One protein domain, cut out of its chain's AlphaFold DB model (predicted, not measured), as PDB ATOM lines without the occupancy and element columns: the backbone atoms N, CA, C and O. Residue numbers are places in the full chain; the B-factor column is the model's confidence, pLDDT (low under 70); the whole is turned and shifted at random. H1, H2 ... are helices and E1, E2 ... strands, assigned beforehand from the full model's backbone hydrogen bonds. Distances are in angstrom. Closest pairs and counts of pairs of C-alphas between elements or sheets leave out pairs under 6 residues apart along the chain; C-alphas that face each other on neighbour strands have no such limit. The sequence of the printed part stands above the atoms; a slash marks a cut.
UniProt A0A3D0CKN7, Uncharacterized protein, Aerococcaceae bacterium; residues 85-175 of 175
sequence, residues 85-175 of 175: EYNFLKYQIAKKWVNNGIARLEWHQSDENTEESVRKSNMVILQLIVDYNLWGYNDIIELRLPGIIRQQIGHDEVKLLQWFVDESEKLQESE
ATOM      1  N   GLU A  85      -3.053  28.729 -27.268       96.06
ATOM      2  CA  GLU A  85      -3.222  27.899 -28.468       96.06
ATOM      3  C   GLU A  85      -3.251  26.401 -28.133       96.06
ATOM      4  O   GLU A  85      -4.140  25.675 -28.576       96.06
ATOM      5  N   TYR A  86      -2.322  25.928 -27.297       97.19
ATOM      6  CA  TYR A  86      -2.293  24.531 -26.861       97.19
ATOM      7  C   TYR A  86      -3.598  24.110 -26.166       97.19
ATOM      8  O   TYR A  86      -4.187  23.086 -26.524       97.19
ATOM      9  N   ASN A  87      -4.082  24.914 -25.216       96.00
ATOM     10  CA  ASN A  87      -5.323  24.629 -24.497       96.00
ATOM     11  C   ASN A  87      -6.549  24.699 -25.417       96.00
ATOM     12  O   ASN A  87      -7.424  23.837 -25.345       96.00
ATOM     13  N   PHE A  88      -6.584  25.672 -26.330       95.38
ATOM     14  CA  PHE A  88      -7.648  25.795 -27.319       95.38
ATOM     15  C   PHE A  88      -7.724  24.552 -28.214       95.38
ATOM     16  O   PHE A  88      -8.788  23.943 -28.330       95.38
ATOM     17  N   LEU A  89      -6.597  24.108 -28.784       96.06
ATOM     18  CA  LEU A  89      -6.547  22.890 -29.599       96.06
ATOM     19  C   LEU A  89      -7.025  21.668 -28.818       96.06
ATOM     20  O   LEU A  89      -7.817  20.876 -29.330       96.06
ATOM     21  N   LYS A  90      -6.578  21.535 -27.569       96.00
ATOM     22  CA  LYS A  90      -6.975  20.447 -26.678       96.00
ATOM     23  C   LYS A  90      -8.492  20.411 -26.475       96.00
ATOM     24  O   LYS A  90      -9.092  19.352 -26.649       96.00
ATOM     25  N   TYR A  91      -9.130  21.551 -26.203       96.12
ATOM     26  CA  TYR A  91     -10.587  21.636 -26.046       96.12
ATOM     27  C   TYR A  91     -11.345  21.392 -27.351       96.12
ATOM     28  O   TYR A  91     -12.326  20.652 -27.356       96.12
ATOM     29  N   GLN A  92     -10.882  21.940 -28.478       96.88
ATOM     30  CA  GLN A  92     -11.536  21.732 -29.773       96.88
ATOM     31  C   GLN A  92     -11.481  20.268 -30.225       96.88
ATOM     32  O   GLN A  92     -12.457  19.746 -30.769       96.88
ATOM     33  N   ILE A  93     -10.357  19.589 -29.994       97.56
ATOM     34  CA  ILE A  93     -10.207  18.166 -30.314       97.56
ATOM     35  C   ILE A  93     -11.054  17.318 -29.365       97.56
ATOM     36  O   ILE A  93     -11.824  16.486 -29.841       97.56
ATOM     37  N   ALA A  94     -10.980  17.571 -28.056       96.62
ATOM     38  CA  ALA A  94     -11.793  16.879 -27.059       96.62
ATOM     39  C   ALA A  94     -13.294  17.000 -27.374       96.62
ATOM     40  O   ALA A  94     -14.001  15.995 -27.436       96.62
ATOM     41  N   LYS A  95     -13.762  18.213 -27.697       96.06
ATOM     42  CA  LYS A  95     -15.132  18.471 -28.154       96.06
ATOM     43  C   LYS A  95     -15.493  17.630 -29.377       96.06
ATOM     44  O   LYS A  95     -16.556  17.019 -29.391       96.06
ATOM     45  N   LYS A  96     -14.631  17.576 -30.400       97.06
ATOM     46  CA  LYS A  96     -14.872  16.752 -31.597       97.06
ATOM     47  C   LYS A  96     -14.968  15.266 -31.260       97.06
ATOM     48  O   LYS A  96     -15.827  14.586 -31.811       97.06
ATOM     49  N   TRP A  97     -14.110  14.767 -30.375       96.88
ATOM     50  CA  TRP A  97     -14.129  13.363 -29.973       96.88
ATOM     51  C   TRP A  97     -15.420  12.978 -29.247       96.88
ATOM     52  O   TRP A  97     -16.023  11.961 -29.587       96.88
ATOM     53  N   VAL A  98     -15.871  13.811 -28.302       94.81
ATOM     54  CA  VAL A  98     -17.139  13.595 -27.585       94.81
ATOM     55  C   VAL A  98     -18.325  13.733 -28.532       94.81
ATOM     56  O   VAL A  98     -19.159  12.840 -28.603       94.81
ATOM     57  N   ASN A  99     -18.378  14.803 -29.329       94.94
ATOM     58  CA  ASN A  99     -19.498  15.066 -30.236       94.94
ATOM     59  C   ASN A  99     -19.694  13.960 -31.286       94.94
ATOM     60  O   ASN A  99     -20.813  13.717 -31.726       94.94
ATOM     61  N   ASN A 100     -18.611  13.299 -31.700       95.50
ATOM     62  CA  ASN A 100     -18.665  12.197 -32.659       95.50
ATOM     63  C   ASN A 100     -18.853  10.823 -31.994       95.50
ATOM     64  O   ASN A 100     -18.876   9.820 -32.703       95.50
ATOM     65  N   GLY A 101     -18.942  10.759 -30.662       94.25
ATOM     66  CA  GLY A 101     -19.119   9.510 -29.920       94.25
ATOM     67  C   GLY A 101     -17.944   8.535 -30.035       94.25
ATOM     68  O   GLY A 101     -18.149   7.329 -29.937       94.25
ATOM     69  N   ILE A 102     -16.723   9.029 -30.289       94.69
ATOM     70  CA  ILE A 102     -15.526   8.181 -30.467       94.69
ATOM     71  C   ILE A 102     -14.635   8.112 -29.223       94.69
ATOM     72  O   ILE A 102     -13.744   7.268 -29.163       94.69
ATOM     73  N   ALA A 103     -14.841   9.006 -28.252       95.38
ATOM     74  CA  ALA A 103     -14.090   9.003 -27.004       95.38
ATOM     75  C   ALA A 103     -14.854   8.294 -25.890       95.38
ATOM     76  O   ALA A 103     -16.018   8.582 -25.621       95.38
ATOM     77  N   ARG A 104     -14.136   7.440 -25.168       93.56
ATOM     78  CA  ARG A 104     -14.525   6.947 -23.852       93.56
ATOM     79  C   ARG A 104     -14.073   7.944 -22.787       93.56
ATOM     80  O   ARG A 104     -12.945   8.431 -22.838       93.56
ATOM     81  N   LEU A 105     -14.947   8.235 -21.827       93.75
ATOM     82  CA  LEU A 105     -14.686   9.174 -20.736       93.75
ATOM     83  C   LEU A 105     -14.346   8.420 -19.449       93.75
ATOM     84  O   LEU A 105     -15.118   7.567 -19.011       93.75
ATOM     85  N   GLU A 106     -13.227   8.764 -18.815       92.38
ATOM     86  CA  GLU A 106     -12.821   8.189 -17.530       92.38
ATOM     87  C   GLU A 106     -12.434   9.273 -16.521       92.38
ATOM     88  O   GLU A 106     -11.659  10.178 -16.823       92.38
ATOM     89  N   TRP A 107     -12.957   9.167 -15.299       90.00
ATOM     90  CA  TRP A 107     -12.635  10.081 -14.204       90.00
ATOM     91  C   TRP A 107     -11.688   9.422 -13.206       90.00
ATOM     92  O   TRP A 107     -12.053   8.440 -12.558       90.00
ATOM     93  N   HIS A 108     -10.534  10.044 -12.989       88.12
ATOM     94  CA  HIS A 108      -9.520   9.621 -12.029       88.12
ATOM     95  C   HIS A 108      -9.345  10.666 -10.925       88.12
ATOM     96  O   HIS A 108      -9.595  11.862 -11.112       88.12
ATOM     97  N   GLN A 109      -8.924  10.221  -9.744       81.06
ATOM     98  CA  GLN A 109      -8.425  11.141  -8.724       81.06
ATOM     99  C   GLN A 109      -7.018  11.590  -9.115       81.06
ATOM    100  O   GLN A 109      -6.271  10.822  -9.712       81.06
ATOM    101  N   SER A 110      -6.658  12.832  -8.801       71.75
ATOM    102  CA  SER A 110      -5.274  13.267  -8.987       71.75
ATOM    103  C   SER A 110      -4.326  12.500  -8.055       71.75
ATOM    104  O   SER A 110      -4.724  12.119  -6.958       71.75
ATOM    105  N   ASP A 111      -3.068  12.301  -8.457       63.97
ATOM    106  CA  ASP A 111      -2.067  11.596  -7.630       63.97
ATOM    107  C   ASP A 111      -1.850  12.265  -6.260       63.97
ATOM    108  O   ASP A 111      -1.592  11.599  -5.258       63.97
ATOM    109  N   GLU A 112      -2.054  13.585  -6.186       56.59
ATOM    110  CA  GLU A 112      -2.063  14.367  -4.943       56.59
ATOM    111  C   GLU A 112      -3.233  14.001  -4.002       56.59
ATOM    112  O   GLU A 112      -3.269  14.456  -2.866       56.59
ATOM    113  N   ASN A 113      -4.188  13.173  -4.431       46.22
ATOM    114  CA  ASN A 113      -5.323  12.687  -3.635       46.22
ATOM    115  C   ASN A 113      -5.202  11.230  -3.193       46.22
ATOM    116  O   ASN A 113      -6.164  10.678  -2.653       46.22
ATOM    117  N   THR A 114      -4.050  10.603  -3.418       50.94
ATOM    118  CA  THR A 114      -3.752   9.269  -2.884       50.94
ATOM    119  C   THR A 114      -3.615   9.309  -1.357       50.94
ATOM    120  O   THR A 114      -3.301  10.349  -0.778       50.94
ATOM    121  N   GLU A 115      -3.874   8.188  -0.676       46.94
ATOM    122  CA  GLU A 115      -3.840   8.113   0.800       46.94
ATOM    123  C   GLU A 115      -2.471   8.484   1.402       46.94
ATOM    124  O   GLU A 115      -2.397   8.919   2.548       46.94
ATOM    125  N   GLU A 116      -1.399   8.370   0.614       47.81
ATOM    126  CA  GLU A 116      -0.022   8.714   0.995       47.81
ATOM    127  C   GLU A 116       0.305  10.211   0.835       47.81
ATOM    128  O   GLU A 116       1.355  10.680   1.281       47.81
ATOM    129  N   SER A 117      -0.589  10.990   0.220       50.28
ATOM    130  CA  SER A 117      -0.389  12.421   0.023       50.28
ATOM    131  C   SER A 117      -0.679  13.220   1.299       50.28
ATOM    132  O   SER A 117      -1.757  13.169   1.893       50.28
ATOM    133  N   VAL A 118       0.282  14.065   1.681       49.91
ATOM    134  CA  VAL A 118       0.190  14.982   2.831       49.91
ATOM    135  C   VAL A 118      -0.858  16.092   2.606       49.91
ATOM    136  O   VAL A 118      -1.223  16.800   3.547       49.91
ATOM    137  N   ARG A 119      -1.372  16.282   1.378       54.47
ATOM    138  CA  ARG A 119      -2.342  17.340   1.044       54.47
ATOM    139  C   ARG A 119      -3.370  16.879   0.017       54.47
ATOM    140  O   ARG A 119      -3.021  16.636  -1.125       54.47
ATOM    141  N   LYS A 120      -4.653  16.907   0.388       55.47
ATOM    142  CA  LYS A 120      -5.776  16.672  -0.533       55.47
ATOM    143  C   LYS A 120      -5.910  17.832  -1.529       55.47
ATOM    144  O   LYS A 120      -6.326  18.926  -1.149       55.47
ATOM    145  N   SER A 121      -5.572  17.591  -2.788       66.06
ATOM    146  CA  SER A 121      -5.919  18.445  -3.922       66.06
ATOM    147  C   SER A 121      -7.422  18.326  -4.214       66.06
ATOM    148  O   SER A 121      -8.005  17.251  -4.178       66.06
ATOM    149  N   ASN A 122      -8.129  19.407  -4.525       75.00
ATOM    150  CA  ASN A 122      -9.527  19.268  -4.964       75.00
ATOM    151  C   ASN A 122      -9.630  18.927  -6.460       75.00
ATOM    152  O   ASN A 122     -10.730  18.966  -7.007       75.00
ATOM    153  N   MET A 123      -8.510  18.614  -7.116       83.81
ATOM    154  CA  MET A 123      -8.444  18.335  -8.544       83.81
ATOM    155  C   MET A 123      -8.770  16.876  -8.865       83.81
ATOM    156  O   MET A 123      -8.289  15.942  -8.216       83.81
ATOM    157  N   VAL A 124      -9.538  16.691  -9.929       88.44
ATOM    158  CA  VAL A 124      -9.825  15.410 -10.577       88.44
ATOM    159  C   VAL A 124      -9.292  15.437 -12.005       88.44
ATOM    160  O   VAL A 124      -9.129  16.505 -12.596       88.44
ATOM    161  N   ILE A 125      -9.019  14.265 -12.560       91.69
ATOM    162  CA  ILE A 125      -8.556  14.117 -13.937       91.69
ATOM    163  C   ILE A 125      -9.694  13.499 -14.747       91.69
ATOM    164  O   ILE A 125     -10.213  12.451 -14.374       91.69
ATOM    165  N   LEU A 126     -10.090  14.147 -15.837       94.00
ATOM    166  CA  LEU A 126     -10.954  13.577 -16.866       94.00
ATOM    167  C   LEU A 126     -10.083  13.163 -18.049       94.00
ATOM    168  O   LEU A 126      -9.473  14.013 -18.693       94.00
ATOM    169  N   GLN A 127     -10.040  11.871 -18.340       95.62
ATOM    170  CA  GLN A 127      -9.417  11.332 -19.538       95.62
ATOM    171  C   GLN A 127     -10.465  11.134 -20.630       95.62
ATOM    172  O   GLN A 127     -11.520  10.541 -20.399       95.62
ATOM    173  N   LEU A 128     -10.149  11.620 -21.827       96.50
ATOM    174  CA  LEU A 128     -10.860  11.298 -23.054       96.50
ATOM    175  C   LEU A 128      -9.984  10.349 -23.856       96.50
ATOM    176  O   LEU A 128      -8.873  10.723 -24.224       96.50
ATOM    177  N   ILE A 129     -10.477   9.139 -24.096       97.06
ATOM    178  CA  ILE A 129      -9.698   8.032 -24.651       97.06
ATOM    179  C   ILE A 129     -10.319   7.613 -25.979       97.06
ATOM    180  O   ILE A 129     -11.452   7.130 -26.001       97.06
ATOM    181  N   VAL A 130      -9.578   7.764 -27.073       97.12
ATOM    182  CA  VAL A 130      -9.925   7.189 -28.377       97.12
ATOM    183  C   VAL A 130      -9.178   5.869 -28.524       97.12
ATOM    184  O   VAL A 130      -7.948   5.833 -28.518       97.12
ATOM    185  N   ASP A 131      -9.943   4.782 -28.616       93.06
ATOM    186  CA  ASP A 131      -9.423   3.418 -28.678       93.06
ATOM    187  C   ASP A 131      -9.370   2.924 -30.130       93.06
ATOM    188  O   ASP A 131     -10.365   2.954 -30.857       93.06
ATOM    189  N   TYR A 132      -8.196   2.450 -30.549       92.56
ATOM    190  CA  TYR A 132      -7.971   1.859 -31.873       92.56
ATOM    191  C   TYR A 132      -8.062   0.325 -31.868       92.56
ATOM    192  O   TYR A 132      -7.761  -0.320 -32.871       92.56
ATOM    193  N   ASN A 133      -8.469  -0.266 -30.744       90.12
ATOM    194  CA  ASN A 133      -8.423  -1.690 -30.420       90.12
ATOM    195  C   ASN A 133      -7.007  -2.282 -30.513       90.12
ATOM    196  O   ASN A 133      -6.822  -3.454 -30.845       90.12
ATOM    197  N   LEU A 134      -5.998  -1.457 -30.223       90.94
ATOM    198  CA  LEU A 134      -4.587  -1.822 -30.217       90.94
ATOM    199  C   LEU A 134      -3.988  -1.450 -28.865       90.94
ATOM    200  O   LEU A 134      -3.965  -0.285 -28.470       90.94
ATOM    201  N   TRP A 135      -3.498  -2.458 -28.147       87.38
ATOM    202  CA  TRP A 135      -2.995  -2.273 -26.793       87.38
ATOM    203  C   TRP A 135      -1.835  -1.270 -26.758       87.38
ATOM    204  O   TRP A 135      -0.827  -1.461 -27.435       87.38
ATOM    205  N   GLY A 136      -1.991  -0.211 -25.960       86.69
ATOM    206  CA  GLY A 136      -0.980   0.834 -25.779       86.69
ATOM    207  C   GLY A 136      -0.968   1.936 -26.843       86.69
ATOM    208  O   GLY A 136      -0.137   2.829 -26.743       86.69
ATOM    209  N   TYR A 137      -1.876   1.915 -27.823       93.12
ATOM    210  CA  TYR A 137      -1.916   2.903 -28.912       93.12
ATOM    211  C   TYR A 137      -3.083   3.888 -28.808       93.12
ATOM    212  O   TYR A 137      -3.433   4.525 -29.793       93.12
ATOM    213  N   ASN A 138      -3.707   3.996 -27.636       95.38
ATOM    214  CA  ASN A 138      -4.824   4.910 -27.429       95.38
ATOM    215  C   ASN A 138      -4.369   6.365 -27.522       95.38
ATOM    216  O   ASN A 138      -3.378   6.752 -26.900       95.38
ATOM    217  N   ASP A 139      -5.172   7.184 -28.190       97.50
ATOM    218  CA  ASP A 139      -5.021   8.630 -28.125       97.50
ATOM    219  C   ASP A 139      -5.774   9.139 -26.892       97.50
ATOM    220  O   ASP A 139      -6.969   8.884 -26.722       97.50
ATOM    221  N   ILE A 140      -5.063   9.834 -26.000       97.56
ATOM    222  CA  ILE A 140      -5.606  10.271 -24.707       97.56
ATOM    223  C   ILE A 140      -5.419  11.776 -24.541       97.56
ATOM    224  O   ILE A 140      -4.318  12.293 -24.717       97.56
ATOM    225  N   ILE A 141      -6.480  12.474 -24.144       97.62
ATOM    226  CA  ILE A 141      -6.429  13.861 -23.665       97.62
ATOM    227  C   ILE A 141      -6.757  13.866 -22.171       97.62
ATOM    228  O   ILE A 141      -7.782  13.311 -21.777       97.62
ATOM    229  N   GLU A 142      -5.932  14.523 -21.348       95.56
ATOM    230  CA  GLU A 142      -6.158  14.616 -19.900       95.56
ATOM    231  C   GLU A 142      -6.559  16.022 -19.471       95.56
ATOM    232  O   GLU A 142      -5.792  16.971 -19.589       95.56
ATOM    233  N   LEU A 143      -7.728  16.185 -18.872       93.06
ATOM    234  CA  LEU A 143      -8.177  17.462 -18.330       93.06
ATOM    235  C   LEU A 143      -8.092  17.419 -16.812       93.06
ATOM    236  O   LEU A 143      -8.751  16.601 -16.175       93.06
ATOM    237  N   ARG A 144      -7.300  18.313 -16.220       89.69
ATOM    238  CA  ARG A 144      -7.235  18.464 -14.766       89.69
ATOM    239  C   ARG A 144      -8.206  19.555 -14.339       89.69
ATOM    240  O   ARG A 144      -8.010  20.723 -14.653       89.69
ATOM    241  N   LEU A 145      -9.263  19.152 -13.646       88.56
ATOM    242  CA  LEU A 145     -10.418  19.992 -13.352       88.56
ATOM    243  C   LEU A 145     -10.670  20.050 -11.843       88.56
ATOM    244  O   LEU A 145     -10.498  19.040 -11.158       88.56
ATOM    245  N   PRO A 146     -11.148  21.181 -11.304       86.69
ATOM    246  CA  PRO A 146     -11.648  21.223  -9.937       86.69
ATOM    247  C   PRO A 146     -12.808  20.236  -9.741       86.69
ATOM    248  O   PRO A 146     -13.681  20.107 -10.597       86.69
ATOM    249  N   GLY A 147     -12.884  19.581  -8.585       83.00
ATOM    250  CA  GLY A 147     -13.888  18.553  -8.289       83.00
ATOM    251  C   GLY A 147     -15.341  19.036  -8.388       83.00
ATOM    252  O   GLY A 147     -16.231  18.237  -8.671       83.00
ATOM    253  N   ILE A 148     -15.583  20.344  -8.237       83.25
ATOM    254  CA  ILE A 148     -16.905  20.948  -8.467       83.25
ATOM    255  C   ILE A 148     -17.357  20.801  -9.928       83.25
ATOM    256  O   ILE A 148     -18.537  20.572 -10.179       83.25
ATOM    257  N   ILE A 149     -16.426  20.833 -10.887       82.75
ATOM    258  CA  ILE A 149     -16.720  20.646 -12.314       82.75
ATOM    259  C   ILE A 149     -17.191  19.214 -12.578       82.75
ATOM    260  O   ILE A 149     -18.164  19.011 -13.298       82.75
ATOM    261  N   ARG A 150     -16.602  18.208 -11.916       82.06
ATOM    262  CA  ARG A 150     -17.098  16.823 -11.989       82.06
ATOM    263  C   ARG A 150     -18.526  16.686 -11.467       82.06
ATOM    264  O   ARG A 150     -19.282  15.893 -12.013       82.06
ATOM    265  N   GLN A 151     -18.911  17.438 -10.438       78.81
ATOM    266  CA  GLN A 151     -20.294  17.433  -9.942       78.81
ATOM    267  C   GLN A 151     -21.260  18.114 -10.920       78.81
ATOM    268  O   GLN A 151     -22.394  17.665 -11.065       78.81
ATOM    269  N   GLN A 152     -20.814  19.175 -11.599       81.81
ATOM    270  CA  GLN A 152     -21.613  19.903 -12.589       81.81
ATOM    271  C   GLN A 152     -21.831  19.090 -13.873       81.81
ATOM    272  O   GLN A 152     -22.963  19.001 -14.353       81.81
ATOM    273  N   ILE A 153     -20.763  18.482 -14.401       84.38
ATOM    274  CA  ILE A 153     -20.783  17.680 -15.631       84.38
ATOM    275  C   ILE A 153     -21.357  16.284 -15.364       84.38
ATOM    276  O   ILE A 153     -22.223  15.807 -16.094       84.38
ATOM    277  N   GLY A 154     -20.914  15.614 -14.299       75.50
ATOM    278  CA  GLY A 154     -21.298  14.236 -14.002       75.50
ATOM    279  C   GLY A 154     -20.927  13.276 -15.139       75.50
ATOM    280  O   GLY A 154     -19.762  13.181 -15.524       75.50
ATOM    281  N   HIS A 155     -21.933  12.566 -15.656       72.62
ATOM    282  CA  HIS A 155     -21.835  11.681 -16.829       72.62
ATOM    283  C   HIS A 155     -22.618  12.240 -18.034       72.62
ATOM    284  O   HIS A 155     -23.002  11.492 -18.926       72.62
ATOM    285  N   ASP A 156     -22.923  13.540 -18.028       85.38
ATOM    286  CA  ASP A 156     -23.739  14.191 -19.049       85.38
ATOM    287  C   ASP A 156     -22.848  14.778 -20.154       85.38
ATOM    288  O   ASP A 156     -22.187  15.807 -19.978       85.38
ATOM    289  N   GLU A 157     -22.825  14.104 -21.304       85.31
ATOM    290  CA  GLU A 157     -22.037  14.514 -22.471       85.31
ATOM    291  C   GLU A 157     -22.457  15.882 -23.017       85.31
ATOM    292  O   GLU A 157     -21.606  16.637 -23.482       85.31
ATOM    293  N   VAL A 158     -23.739  16.255 -22.912       87.69
ATOM    294  CA  VAL A 158     -24.224  17.562 -23.381       87.69
ATOM    295  C   VAL A 158     -23.626  18.674 -22.528       87.69
ATOM    296  O   VAL A 158     -23.138  19.673 -23.056       87.69
ATOM    297  N   LYS A 159     -23.589  18.484 -21.205       90.25
ATOM    298  CA  LYS A 159     -22.941  19.440 -20.295       90.25
ATOM    299  C   LYS A 159     -21.436  19.513 -20.507       90.25
ATOM    300  O   LYS A 159     -20.875  20.601 -20.433       90.25
ATOM    301  N   LEU A 160     -20.786  18.382 -20.784       90.75
ATOM    302  CA  LEU A 160     -19.361  18.361 -21.107       90.75
ATOM    303  C   LEU A 160     -19.069  19.130 -22.408       90.75
ATOM    304  O   LEU A 160     -18.131  19.921 -22.458       90.75
ATOM    305  N   LEU A 161     -19.892  18.943 -23.443       91.50
ATOM    306  CA  LEU A 161     -19.781  19.679 -24.704       91.50
ATOM    307  C   LEU A 161     -19.980  21.182 -24.512       91.50
ATOM    308  O   LEU A 161     -19.218  21.961 -25.086       91.50
ATOM    309  N   GLN A 162     -20.958  21.583 -23.696       92.00
ATOM    310  CA  GLN A 162     -21.159  22.992 -23.358       92.00
ATOM    311  C   GLN A 162     -19.952  23.556 -22.605       92.00
ATOM    312  O   GLN A 162     -19.444  24.607 -22.972       92.00
ATOM    313  N   TRP A 163     -19.421  22.818 -21.627       93.75
ATOM    314  CA  TRP A 163     -18.224  23.228 -20.896       93.75
ATOM    315  C   TRP A 163     -17.025  23.458 -21.830       93.75
ATOM    316  O   TRP A 163     -16.331  24.464 -21.702       93.75
ATOM    317  N   PHE A 164     -16.807  22.591 -22.829       93.25
ATOM    318  CA  PHE A 164     -15.757  22.813 -23.832       93.25
ATOM    319  C   PHE A 164     -15.960  24.083 -24.661       93.25
ATOM    320  O   PHE A 164     -14.975  24.715 -25.046       93.25
ATOM    321  N   VAL A 165     -17.211  24.430 -24.980       91.38
ATOM    322  CA  VAL A 165     -17.543  25.673 -25.689       91.38
ATOM    323  C   VAL A 165     -17.188  26.867 -24.816       91.38
ATOM    324  O   VAL A 165     -16.356  27.671 -25.230       91.38
ATOM    325  N   ASP A 166     -17.709  26.906 -23.590       92.75
ATOM    326  CA  ASP A 166     -17.510  28.018 -22.659       92.75
ATOM    327  C   ASP A 166     -16.017  28.261 -22.375       92.75
ATOM    328  O   ASP A 166     -15.544  29.397 -22.377       92.75
ATOM    329  N   GLU A 167     -15.232  27.201 -22.154       92.06
ATOM    330  CA  GLU A 167     -13.789  27.331 -21.915       92.06
ATOM    331  C   GLU A 167     -13.011  27.756 -23.166       92.06
ATOM    332  O   GLU A 167     -12.024  28.485 -23.064       92.06
ATOM    333  N   SER A 168     -13.451  27.337 -24.355       89.81
ATOM    334  CA  SER A 168     -12.837  27.788 -25.607       89.81
ATOM    335  C   SER A 168     -13.101  29.274 -25.862       89.81
ATOM    336  O   SER A 168     -12.199  29.974 -26.318       89.81
ATOM    337  N   GLU A 169     -14.301  29.760 -25.545       91.06
ATOM    338  CA  GLU A 169     -14.683  31.171 -25.684       91.06
ATOM    339  C   GLU A 169     -13.899  32.060 -24.711       91.06
ATOM    340  O   GLU A 169     -13.282  33.034 -25.139       91.06
ATOM    341  N   LYS A 170     -13.781  31.663 -23.435       90.94
ATOM    342  CA  LYS A 170     -12.948  32.375 -22.443       90.94
ATOM    343  C   LYS A 170     -11.500  32.531 -22.894       90.94
ATOM    344  O   LYS A 170     -10.879  33.571 -22.672       90.94
ATOM    345  N   LEU A 171     -10.940  31.494 -23.522       87.12
ATOM    346  CA  LEU A 171      -9.593  31.574 -24.080       87.12
ATOM    347  C   LEU A 171      -9.530  32.624 -25.189       87.12
ATOM    348  O   LEU A 171      -8.579  33.403 -25.217       87.12
ATOM    349  N   GLN A 172     -10.527  32.692 -26.069       80.62
ATOM    350  CA  GLN A 172     -10.571  33.674 -27.150       80.62
ATOM    351  C   GLN A 172     -10.728  35.113 -26.640       80.62
ATOM    352  O   GLN A 172     -10.002  35.971 -27.127       80.62
ATOM    353  N   GLU A 173     -11.550  35.354 -25.616       76.31
ATOM    354  CA  GLU A 173     -11.810  36.686 -25.039       76.31
ATOM    355  C   GLU A 173     -10.635  37.293 -24.250       76.31
ATOM    356  O   GLU A 173     -10.601  38.498 -24.023       76.31
ATOM    357  N   SER A 174      -9.664  36.477 -23.827       62.66
ATOM    358  CA  SER A 174      -8.521  36.901 -22.993       62.66
ATOM    359  C   SER A 174      -7.406  37.690 -23.720       62.66
ATOM    360  O   SER A 174      -6.234  37.544 -23.369       62.66
ATOM    361  N   GLU A 175      -7.744  38.483 -24.743       51.56
ATOM    362  CA  GLU A 175      -6.795  39.335 -25.501       51.56
ATOM    363  C   GLU A 175      -6.318  40.585 -24.745       51.56
ATOM    364  O   GLU A 175      -7.149  41.285 -24.121       51.56
TER     365      GLU A 175
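Overview. This is residues 85 to 175 of the 175 residues of an uncharacterized protein of Aerococcaceae bacterium (UniProt A0A3D0CKN7). A strongly twisted sheet of three strands is covered on one face by helices: H1 crosses it near the start of E1, H2 lies near the start of E2, and the other face is bare of named helices. H3 is not on the sheet but packs side by side with H1, running opposite ways, and residues 114 to 119 of the E1 to E2 link stick out. The printed part has 91 residues with three named helices and three named strands in the order H1 E1 E2 E3 H2 H3, of mixed class. The sheet's order is E1 - E2 - E3, all antiparallel. The whole is only just compact, close to loose, with a radius of gyration of the C-alphas of 14.2 A and spans of 40 by 37 by 25 A.

Arrangement. The strands E1, residues 103 to 109, E2, residues 123 to 130, and E3, residues 139 to 146, form a meander, each strand the antiparallel neighbour of the one before. E1 and E2 are a hairpin at 156 degrees, with N 106 and O 127 2.9 A apart, within hydrogen-bond range. E2 and E3 are a hairpin at 159 degrees, with N 126 and O 143 2.8 A apart, also within range. H1, residues 85 to 99, and H2, residues 147 to 153, are on the same face of the sheet, in two layers, helices on one face of a sheet. H1 lies over E2 and E3 at a height over the sheet of 9.9 A and only just across the strands, at 60.1 degrees to E2 on the local plane; its closest C-alphas to E2 are those of Ala 94 and Leu 128, 6.9 A. H2 lies over E2 at a height over the sheet of 9.2 A, along the strands at 10 degrees on the local plane. H3, residues 157 to 173, touches H1 at a shallow tilt of 22 degrees, opposite ways, the closest C-alphas being those of Tyr 91 and Phe 164, 5.7 A. H2 and H3 only just touch, with 3 pairs of C-alphas within 8 A, and only at the corner; the closest are those of Ile 153 and Lys 159, 5.4 A. In H1, H2 and H3 every O i to N i+4 pair is within hydrogen-bond range.

Along the chain. E2 measures 22.8 A, E3 23.1 A and E1 19.3 A. H1 begins at C-alpha 85 (-3.222, 27.899, -28.468) and measures 20.8 A. H2 measures 10.1 A. H3 measures 24.6 A and ends at C-alpha 173 (-11.810, 36.686, -25.039).

Size, cuts and confidence. The C-alphas farthest apart, those of Trp 135 and Glu 175, are 41.8 A apart. The printed part has no cut, and the link E1 to E2 is long. The mean pLDDT of the printed part is 85.3; residues 111 to 121 and 174 to 175 are under 70.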